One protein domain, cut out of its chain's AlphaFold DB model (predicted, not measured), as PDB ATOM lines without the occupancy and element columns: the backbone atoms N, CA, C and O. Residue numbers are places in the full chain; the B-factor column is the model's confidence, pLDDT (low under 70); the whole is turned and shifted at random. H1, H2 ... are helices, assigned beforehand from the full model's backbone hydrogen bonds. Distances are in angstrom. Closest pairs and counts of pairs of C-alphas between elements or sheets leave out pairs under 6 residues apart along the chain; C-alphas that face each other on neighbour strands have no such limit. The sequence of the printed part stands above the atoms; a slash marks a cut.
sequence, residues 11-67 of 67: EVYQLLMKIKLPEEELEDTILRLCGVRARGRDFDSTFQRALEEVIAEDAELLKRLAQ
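What this domain is: This is residues 11 to 67 of the 67 residues of an uncharacterized protein of Thorarchaeota archaeon (strain OWC) (UniProt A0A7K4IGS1). Two short helices, H1 and H2, pack together almost at right angles; a loop then leads to a long helix, H3, whose residues 55 to 65 stick out, making an open, flat shape. The 57 printed residues hold three named helices in the order H1, H2, H3 and no named strand: all helix. The whole is loose, with a radius of gyration of the C-alphas of 14.1 A and spans of 42 by 32 by 14 A.

How they stand to each other: H1, residues 11 to 19, touches H2, residues 26 to 33, about perpendicular at 79 degrees; their closest C-alphas, of Leu 16 and Thr 29, are 7.4 A apart. H3, residues 43 to 65, is apart from both. Every O i to N i+4 pair is within hydrogen-bond range in H1 and H2, and 17 of 19 in H3.

Where its parts are: H1 begins at C-alpha 11 (7.517, -13.782, 18.758) and is 12.6 A long; H2 is 10.6 A. H3 is 32.5 A, ending at C-alpha 65 (-14.480, -9.460, 38.184).

The domain as a whole: The printed part has no cut, and both links are short. The farthest C-alphas, of Glu 23 and Gln 67, are 43.2 A apart. Residues 37 to 46 and 67 have pLDDT under 70.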
ATOM      1  N   GLU A  11       8.309 -12.774  18.051       96.44
ATOM      2  CA  GLU A  11       7.517 -13.782  18.758       96.44
ATOM      3  C   GLU A  11       6.025 -13.657  18.433       96.44
ATOM      4  O   GLU A  11       5.351 -14.666  18.207       96.44
ATOM      5  N   VAL A  12       5.514 -12.423  18.370       93.06
ATOM      6  CA  VAL A  12       4.121 -12.147  17.998       93.06
ATOM      7  C   VAL A  12       3.880 -12.523  16.540       93.06
ATOM      8  O   VAL A  12       2.875 -13.164  16.237       93.06
ATOM      9  N   TYR A  13       4.808 -12.195  15.641       93.69
ATOM     10  CA  TYR A  13       4.704 -12.573  14.234       93.69
ATOM     11  C   TYR A  13       4.651 -14.099  14.049       93.69
ATOM     12  O   TYR A  13       3.748 -14.621  13.393       93.69
ATOM     13  N   GLN A  14       5.557 -14.835  14.697       95.62
ATOM     14  CA  GLN A  14       5.582 -16.300  14.655       95.62
ATOM     15  C   GLN A  14       4.305 -16.918  15.228       95.62
ATOM     16  O   GLN A  14       3.822 -17.938  14.729       95.62
ATOM     17  N   LEU A  15       3.743 -16.310  16.274       94.75
ATOM     18  CA  LEU A  15       2.472 -16.738  16.840       94.75
ATOM     19  C   LEU A  15       1.322 -16.534  15.846       94.75
ATOM     20  O   LEU A  15       0.552 -17.466  15.614       94.75
ATOM     21  N   LEU A  16       1.235 -15.356  15.221       93.44
ATOM     22  CA  LEU A  16       0.213 -15.053  14.216       93.44
ATOM     23  C   LEU A  16       0.269 -16.042  13.049       93.44
ATOM     24  O   LEU A  16      -0.759 -16.597  12.673       93.44
ATOM     25  N   MET A  17       1.467 -16.355  12.549       94.25
ATOM     26  CA  MET A  17       1.654 -17.321  11.461       94.25
ATOM     27  C   MET A  17       1.185 -18.742  11.810       94.25
ATOM     28  O   MET A  17       0.751 -19.470  10.921       94.25
ATOM     29  N   LYS A  18       1.240 -19.142  13.088       95.00
ATOM     30  CA  LYS A  18       0.744 -20.452  13.553       95.00
ATOM     31  C   LYS A  18      -0.775 -20.505  13.716       95.00
ATOM     32  O   LYS A  18      -1.349 -21.584  13.623       95.00
ATOM     33  N   ILE A  19      -1.406 -19.369  14.015       94.19
ATOM     34  CA  ILE A  19      -2.851 -19.271  14.295       94.19
ATOM     35  C   ILE A  19      -3.658 -18.903  13.036       94.19
ATOM     36  O   ILE A  19      -4.871 -19.130  12.976       94.19
ATOM     37  N   LYS A  20      -2.990 -18.324  12.039       92.81
ATOM     38  CA  LYS A  20      -3.526 -18.000  10.718       92.81
ATOM     39  C   LYS A  20      -4.096 -19.247  10.035       92.81
ATOM     40  O   LYS A  20      -3.441 -20.287   9.968       92.81
ATOM     41  N   LEU A  21      -5.309 -19.134   9.504       91.69
ATOM     42  CA  LEU A  21      -5.952 -20.203   8.745       91.69
ATOM     43  C   LEU A  21      -5.380 -20.286   7.313       91.69
ATOM     44  O   LEU A  21      -4.796 -19.316   6.808       91.69
ATOM     45  N   PRO A  22      -5.515 -21.443   6.632       92.12
ATOM     46  CA  PRO A  22      -5.175 -21.550   5.216       92.12
ATOM     47  C   PRO A  22      -5.895 -20.464   4.408       92.12
ATOM     48  O   PRO A  22      -7.074 -20.222   4.641       92.12
ATOM     49  N   GLU A  23      -5.177 -19.809   3.491       88.94
ATOM     50  CA  GLU A  23      -5.700 -18.749   2.599       88.94
ATOM     51  C   GLU A  23      -6.196 -17.455   3.284       88.94
ATOM     52  O   GLU A  23      -6.574 -16.515   2.596       88.94
ATOM     53  N   GLU A  24      -6.140 -17.356   4.617       85.31
ATOM     54  CA  GLU A  24      -6.479 -16.133   5.367       85.31
ATOM     55  C   GLU A  24      -5.376 -15.071   5.205       85.31
ATOM     56  O   GLU A  24      -4.208 -15.433   5.127       85.31
ATOM     57  N   GLU A  25      -5.675 -13.772   5.190       89.00
ATOM     58  CA  GLU A  25      -4.636 -12.733   5.284       89.00
ATOM     59  C   GLU A  25      -4.270 -12.445   6.754       89.00
ATOM     60  O   GLU A  25      -5.002 -12.787   7.689       89.00
ATOM     61  N   LEU A  26      -3.112 -11.822   7.005       87.94
ATOM     62  CA  LEU A  26      -2.714 -11.480   8.383       87.94
ATOM     63  C   LEU A  26      -3.678 -10.477   9.032       87.94
ATOM     64  O   LEU A  26      -3.961 -10.587  10.223       87.94
ATOM     65  N   GLU A  27      -4.203  -9.529   8.254       84.56
ATOM     66  CA  GLU A  27      -5.189  -8.552   8.730       84.56
ATOM     67  C   GLU A  27      -6.472  -9.255   9.195       84.56
ATOM     68  O   GLU A  27      -6.919  -9.038  10.322       84.56
ATOM     69  N   ASP A  28      -6.991 -10.188   8.394       84.25
ATOM     70  CA  ASP A  28      -8.172 -10.992   8.735       84.25
ATOM     71  C   ASP A  28      -7.941 -11.857   9.979       84.25
ATOM     72  O   ASP A  28      -8.800 -11.933  10.863       84.25
ATOM     73  N   THR A  29      -6.744 -12.439  10.097       88.38
ATOM     74  CA  THR A  29      -6.338 -13.214  11.276       88.38
ATOM     75  C   THR A  29      -6.412 -12.362  12.544       88.38
ATOM     76  O   THR A  29      -6.961 -12.800  13.557       88.38
ATOM     77  N   ILE A  30      -5.882 -11.135  12.501       87.19
ATOM     78  CA  ILE A  30      -5.895 -10.202  13.637       87.19
ATOM     79  C   ILE A  30      -7.333  -9.835  14.002       87.19
ATOM     80  O   ILE A  30      -7.712  -9.921  15.167       87.19
ATOM     81  N   LEU A  31      -8.154  -9.487  13.012       82.81
ATOM     82  CA  LEU A  31      -9.551  -9.104  13.225       82.81
ATOM     83  C   LEU A  31     -10.356 -10.229  13.872       82.81
ATOM     84  O   LEU A  31     -11.068 -10.003  14.852       82.81
ATOM     85  N   ARG A  32     -10.182 -11.459  13.378       85.56
ATOM     86  CA  ARG A  32     -10.798 -12.656  13.947       85.56
ATOM     87  C   ARG A  32     -10.381 -12.872  15.399       85.56
ATOM     88  O   ARG A  32     -11.236 -13.187  16.225       85.56
ATOM     89  N   LEU A  33      -9.095 -12.715  15.712       85.19
ATOM     90  CA  LEU A  33      -8.579 -12.862  17.079       85.19
ATOM     91  C   LEU A  33      -9.082 -11.766  18.019       85.19
ATOM     92  O   LEU A  33      -9.329 -12.043  19.188       85.19
ATOM     93  N   CYS A  34      -9.307 -10.560  17.504       80.88
ATOM     94  CA  CYS A  34      -9.952  -9.470  18.231       80.88
ATOM     95  C   CYS A  34     -11.478  -9.629  18.347       80.88
ATOM     96  O   CYS A  34     -12.140  -8.732  18.860       80.88
ATOM     97  N   GLY A  35     -12.065 -10.722  17.844       74.94
ATOM     98  CA  GLY A  35     -13.514 -10.943  17.868       74.94
ATOM     99  C   GLY A  35     -14.304 -10.043  16.908       74.94
ATOM    100  O   GLY A  35     -15.536 -10.075  16.903       74.94
ATOM    101  N   VAL A  36     -13.620  -9.277  16.055       74.19
ATOM    102  CA  VAL A  36     -14.242  -8.355  15.107       74.19
ATOM    103  C   VAL A  36     -14.748  -9.145  13.902       74.19
ATOM    104  O   VAL A  36     -13.985  -9.579  13.041       74.19
ATOM    105  N   ARG A  37     -16.065  -9.356  13.832       65.00
ATOM    106  CA  ARG A  37     -16.712 -10.026  12.693       65.00
ATOM    107  C   ARG A  37     -17.014  -9.013  11.592       65.00
ATOM    108  O   ARG A  37     -17.761  -8.066  11.830       65.00
ATOM    109  N   ALA A  38     -16.517  -9.247  10.377       59.16
ATOM    110  CA  ALA A  38     -16.876  -8.439   9.211       59.16
ATOM    111  C   ALA A  38     -18.392  -8.540   8.936       59.16
ATOM    112  O   ALA A  38     -18.899  -9.590   8.536       59.16
ATOM    113  N   ARG A  39     -19.145  -7.456   9.170       57.47
ATOM    114  CA  ARG A  39     -20.601  -7.402   8.941       57.47
ATOM    115  C   ARG A  39     -20.911  -6.806   7.560       57.47
ATOM    116  O   ARG A  39     -21.495  -5.740   7.448       57.47
ATOM    117  N   GLY A  40     -20.586  -7.527   6.488       53.31
ATOM    118  CA  GLY A  40     -21.023  -7.165   5.131       53.31
ATOM    119  C   GLY A  40     -20.337  -5.933   4.517       53.31
ATOM    120  O   GLY A  40     -19.331  -5.458   5.026       53.31
ATOM    121  N   ARG A  41     -20.881  -5.478   3.371       52.94
ATOM    122  CA  ARG A  41     -20.238  -4.716   2.267       52.94
ATOM    123  C   ARG A  41     -19.467  -3.427   2.603       52.94
ATOM    124  O   ARG A  41     -18.859  -2.881   1.691       52.94
ATOM    125  N   ASP A  42     -19.469  -2.960   3.844       59.75
ATOM    126  CA  ASP A  42     -18.771  -1.739   4.232       59.75
ATOM    127  C   ASP A  42     -17.986  -1.974   5.530       59.75
ATOM    128  O   ASP A  42     -18.497  -1.878   6.651       59.75
ATOM    129  N   PHE A  43     -16.739  -2.406   5.347       60.06
ATOM    130  CA  PHE A  43     -15.854  -2.858   6.416       60.06
ATOM    131  C   PHE A  43     -15.537  -1.731   7.406       60.06
ATOM    132  O   PHE A  43     -15.616  -1.948   8.607       60.06
ATOM    133  N   ASP A  44     -15.284  -0.509   6.932       58.56
ATOM    134  CA  ASP A  44     -14.883   0.609   7.797       58.56
ATOM    135  C   ASP A  44     -16.015   1.059   8.739       58.56
ATOM    136  O   ASP A  44     -15.798   1.260   9.936       58.56
ATOM    137  N   SER A  45     -17.251   1.160   8.233       62.94
ATOM    138  CA  SER A  45     -18.406   1.570   9.048       62.94
ATOM    139  C   SER A  45     -18.848   0.490  10.043       62.94
ATOM    140  O   SER A  45     -19.438   0.795  11.085       62.94
ATOM    141  N   THR A  46     -18.535  -0.776   9.759       65.50
ATOM    142  CA  THR A  46     -18.853  -1.912  10.633       65.50
ATOM    143  C   THR A  46     -17.725  -2.265  11.593       65.50
ATOM    144  O   THR A  46     -18.014  -2.712  12.702       65.50
ATOM    145  N   PHE A  47     -16.473  -1.981  11.233       70.50
ATOM    146  CA  PHE A  47     -15.295  -2.191  12.067       70.50
ATOM    147  C   PHE A  47     -15.356  -1.349  13.338       70.50
ATOM    148  O   PHE A  47     -15.231  -1.890  14.433       70.50
ATOM    149  N   GLN A  48     -15.611  -0.043  13.213       73.56
ATOM    150  CA  GLN A  48     -15.623   0.841  14.378       73.56
ATOM    151  C   GLN A  48     -16.723   0.454  15.377       73.56
ATOM    152  O   GLN A  48     -16.466   0.387  16.574       73.56
ATOM    153  N   ARG A  49     -17.913   0.085  14.884       72.31
ATOM    154  CA  ARG A  49     -19.009  -0.411  15.732       72.31
ATOM    155  C   ARG A  49     -18.684  -1.756  16.380       72.31
ATOM    156  O   ARG A  49     -18.973  -1.941  17.554       72.31
ATOM    157  N   ALA A  50     -18.088  -2.687  15.636       73.94
ATOM    158  CA  ALA A  50     -17.691  -3.983  16.179       73.94
ATOM    159  C   ALA A  50     -16.599  -3.840  17.252       73.94
ATOM    160  O   ALA A  50     -16.647  -4.525  18.268       73.94
ATOM    161  N   LEU A  51     -15.650  -2.920  17.062       78.75
ATOM    162  CA  LEU A  51     -14.626  -2.612  18.055       78.75
ATOM    163  C   LEU A  51     -15.230  -1.975  19.317       78.75
ATOM    164  O   LEU A  51     -14.866  -2.354  20.426       78.75
ATOM    165  N   GLU A  52     -16.169  -1.040  19.161       82.75
ATOM    166  CA  GLU A  52     -16.895  -0.430  20.284       82.75
ATOM    167  C   GLU A  52     -17.706  -1.462  21.086       82.75
ATOM    168  O   GLU A  52     -17.706  -1.402  22.316       82.75
ATOM    169  N   GLU A  53     -18.350  -2.428  20.417       81.50
ATOM    170  CA  GLU A  53     -19.059  -3.546  21.064       81.50
ATOM    171  C   GLU A  53     -18.098  -4.384  21.930       81.50
ATOM    172  O   GLU A  53     -18.370  -4.589  23.112       81.50
ATOM    173  N   VAL A  54     -16.940  -4.783  21.389       81.06
ATOM    174  CA  VAL A  54     -15.925  -5.561  22.129       81.06
ATOM    175  C   VAL A  54     -15.409  -4.796  23.351       81.06
ATOM    176  O   VAL A  54     -15.340  -5.347  24.447       81.06
ATOM    177  N   ILE A  55     -15.100  -3.503  23.199       84.00
ATOM    178  CA  ILE A  55     -14.637  -2.664  24.317       84.00
ATOM    179  C   ILE A  55     -15.701  -2.585  25.421       84.00
ATOM    180  O   ILE A  55     -15.366  -2.607  26.608       84.00
ATOM    181  N   ALA A  56     -16.981  -2.474  25.052       86.62
ATOM    182  CA  ALA A  56     -18.076  -2.419  26.012       86.62
ATOM    183  C   ALA A  56     -18.247  -3.746  26.774       86.62
ATOM    184  O   ALA A  56     -18.405  -3.720  27.997       86.62
ATOM    185  N   GLU A  57     -18.170  -4.883  26.074       84.19
ATOM    186  CA  GLU A  57     -18.237  -6.223  26.672       84.19
ATOM    187  C   GLU A  57     -17.083  -6.461  27.659       84.19
ATOM    188  O   GLU A  57     -17.319  -6.858  28.805       84.19
ATOM    189  N   ASP A  58     -15.849  -6.127  27.269       84.00
ATOM    190  CA  ASP A  58     -14.669  -6.253  28.131       84.00
ATOM    191  C   ASP A  58     -14.771  -5.357  29.376       84.00
ATOM    192  O   ASP A  58     -14.470  -5.783  30.496       84.00
ATOM    193  N   ALA A  59     -15.246  -4.117  29.214       88.44
ATOM    194  CA  ALA A  59     -15.446  -3.199  30.332       88.44
ATOM    195  C   ALA A  59     -16.505  -3.706  31.325       88.44
ATOM    196  O   ALA A  59     -16.367  -3.510  32.537       88.44
ATOM    197  N   GLU A  60     -17.566  -4.356  30.841       89.12
ATOM    198  CA  GLU A  60     -18.564  -4.989  31.702       89.12
ATOM    199  C   GLU A  60     -17.985  -6.205  32.437       89.12
ATOM    200  O   GLU A  60     -18.192  -6.352  33.646       89.12
ATOM    201  N   LEU A  61     -17.209  -7.041  31.744       87.88
ATOM    202  CA  LEU A  61     -16.556  -8.208  32.331       87.88
ATOM    203  C   LEU A  61     -15.601  -7.809  33.466       87.88
ATOM    204  O   LEU A  61     -15.656  -8.381  34.556       87.88
ATOM    205  N   LEU A  62     -14.786  -6.773  33.252       86.56
ATOM    206  CA  LEU A  62     -13.874  -6.232  34.265       86.56
ATOM    207  C   LEU A  62     -14.614  -5.713  35.503       86.56
ATOM    208  O   LEU A  62     -14.160  -5.937  36.623       86.56
ATOM    209  N   LYS A  63     -15.774  -5.065  35.331       87.56
ATOM    210  CA  LYS A  63     -16.605  -4.626  36.465       87.56
ATOM    211  C   LYS A  63     -17.133  -5.801  37.284       87.56
ATOM    212  O   LYS A  63     -17.191  -5.690  38.504       87.56
ATOM    213  N   ARG A  64     -17.512  -6.905  36.632       86.00
ATOM    214  CA  ARG A  64     -17.990  -8.120  37.314       86.00
ATOM    215  C   ARG A  64     -16.873  -8.845  38.066       86.00
ATOM    216  O   ARG A  64     -17.145  -9.417  39.108       86.00
ATOM    217  N   LEU A  65     -15.644  -8.824  37.549       80.69
ATOM    218  CA  LEU A  65     -14.480  -9.460  38.184       80.69
ATOM    219  C   LEU A  65     -13.887  -8.646  39.346       80.69
ATOM    220  O   LEU A  65     -13.147  -9.195  40.156       80.69
ATOM    221  N   ALA A  66     -14.169  -7.343  39.409       76.69
ATOM    222  CA  ALA A  66     -13.721  -6.454  40.480       76.69
ATOM    223  C   ALA A  66     -14.655  -6.437  41.712       76.69
ATOM    224  O   ALA A  66     -14.380  -5.696  42.660       76.69
ATOM    225  N   GLN A  67     -15.750  -7.206  41.685       55.66
ATOM    226  CA  GLN A  67     -16.669  -7.446  42.809       55.66
ATOM    227  C   GLN A  67     -16.365  -8.788  43.475       55.66
ATOM    228  O   GLN A  67     -16.501  -8.846  44.717       55.66
TER     229      GLN A  67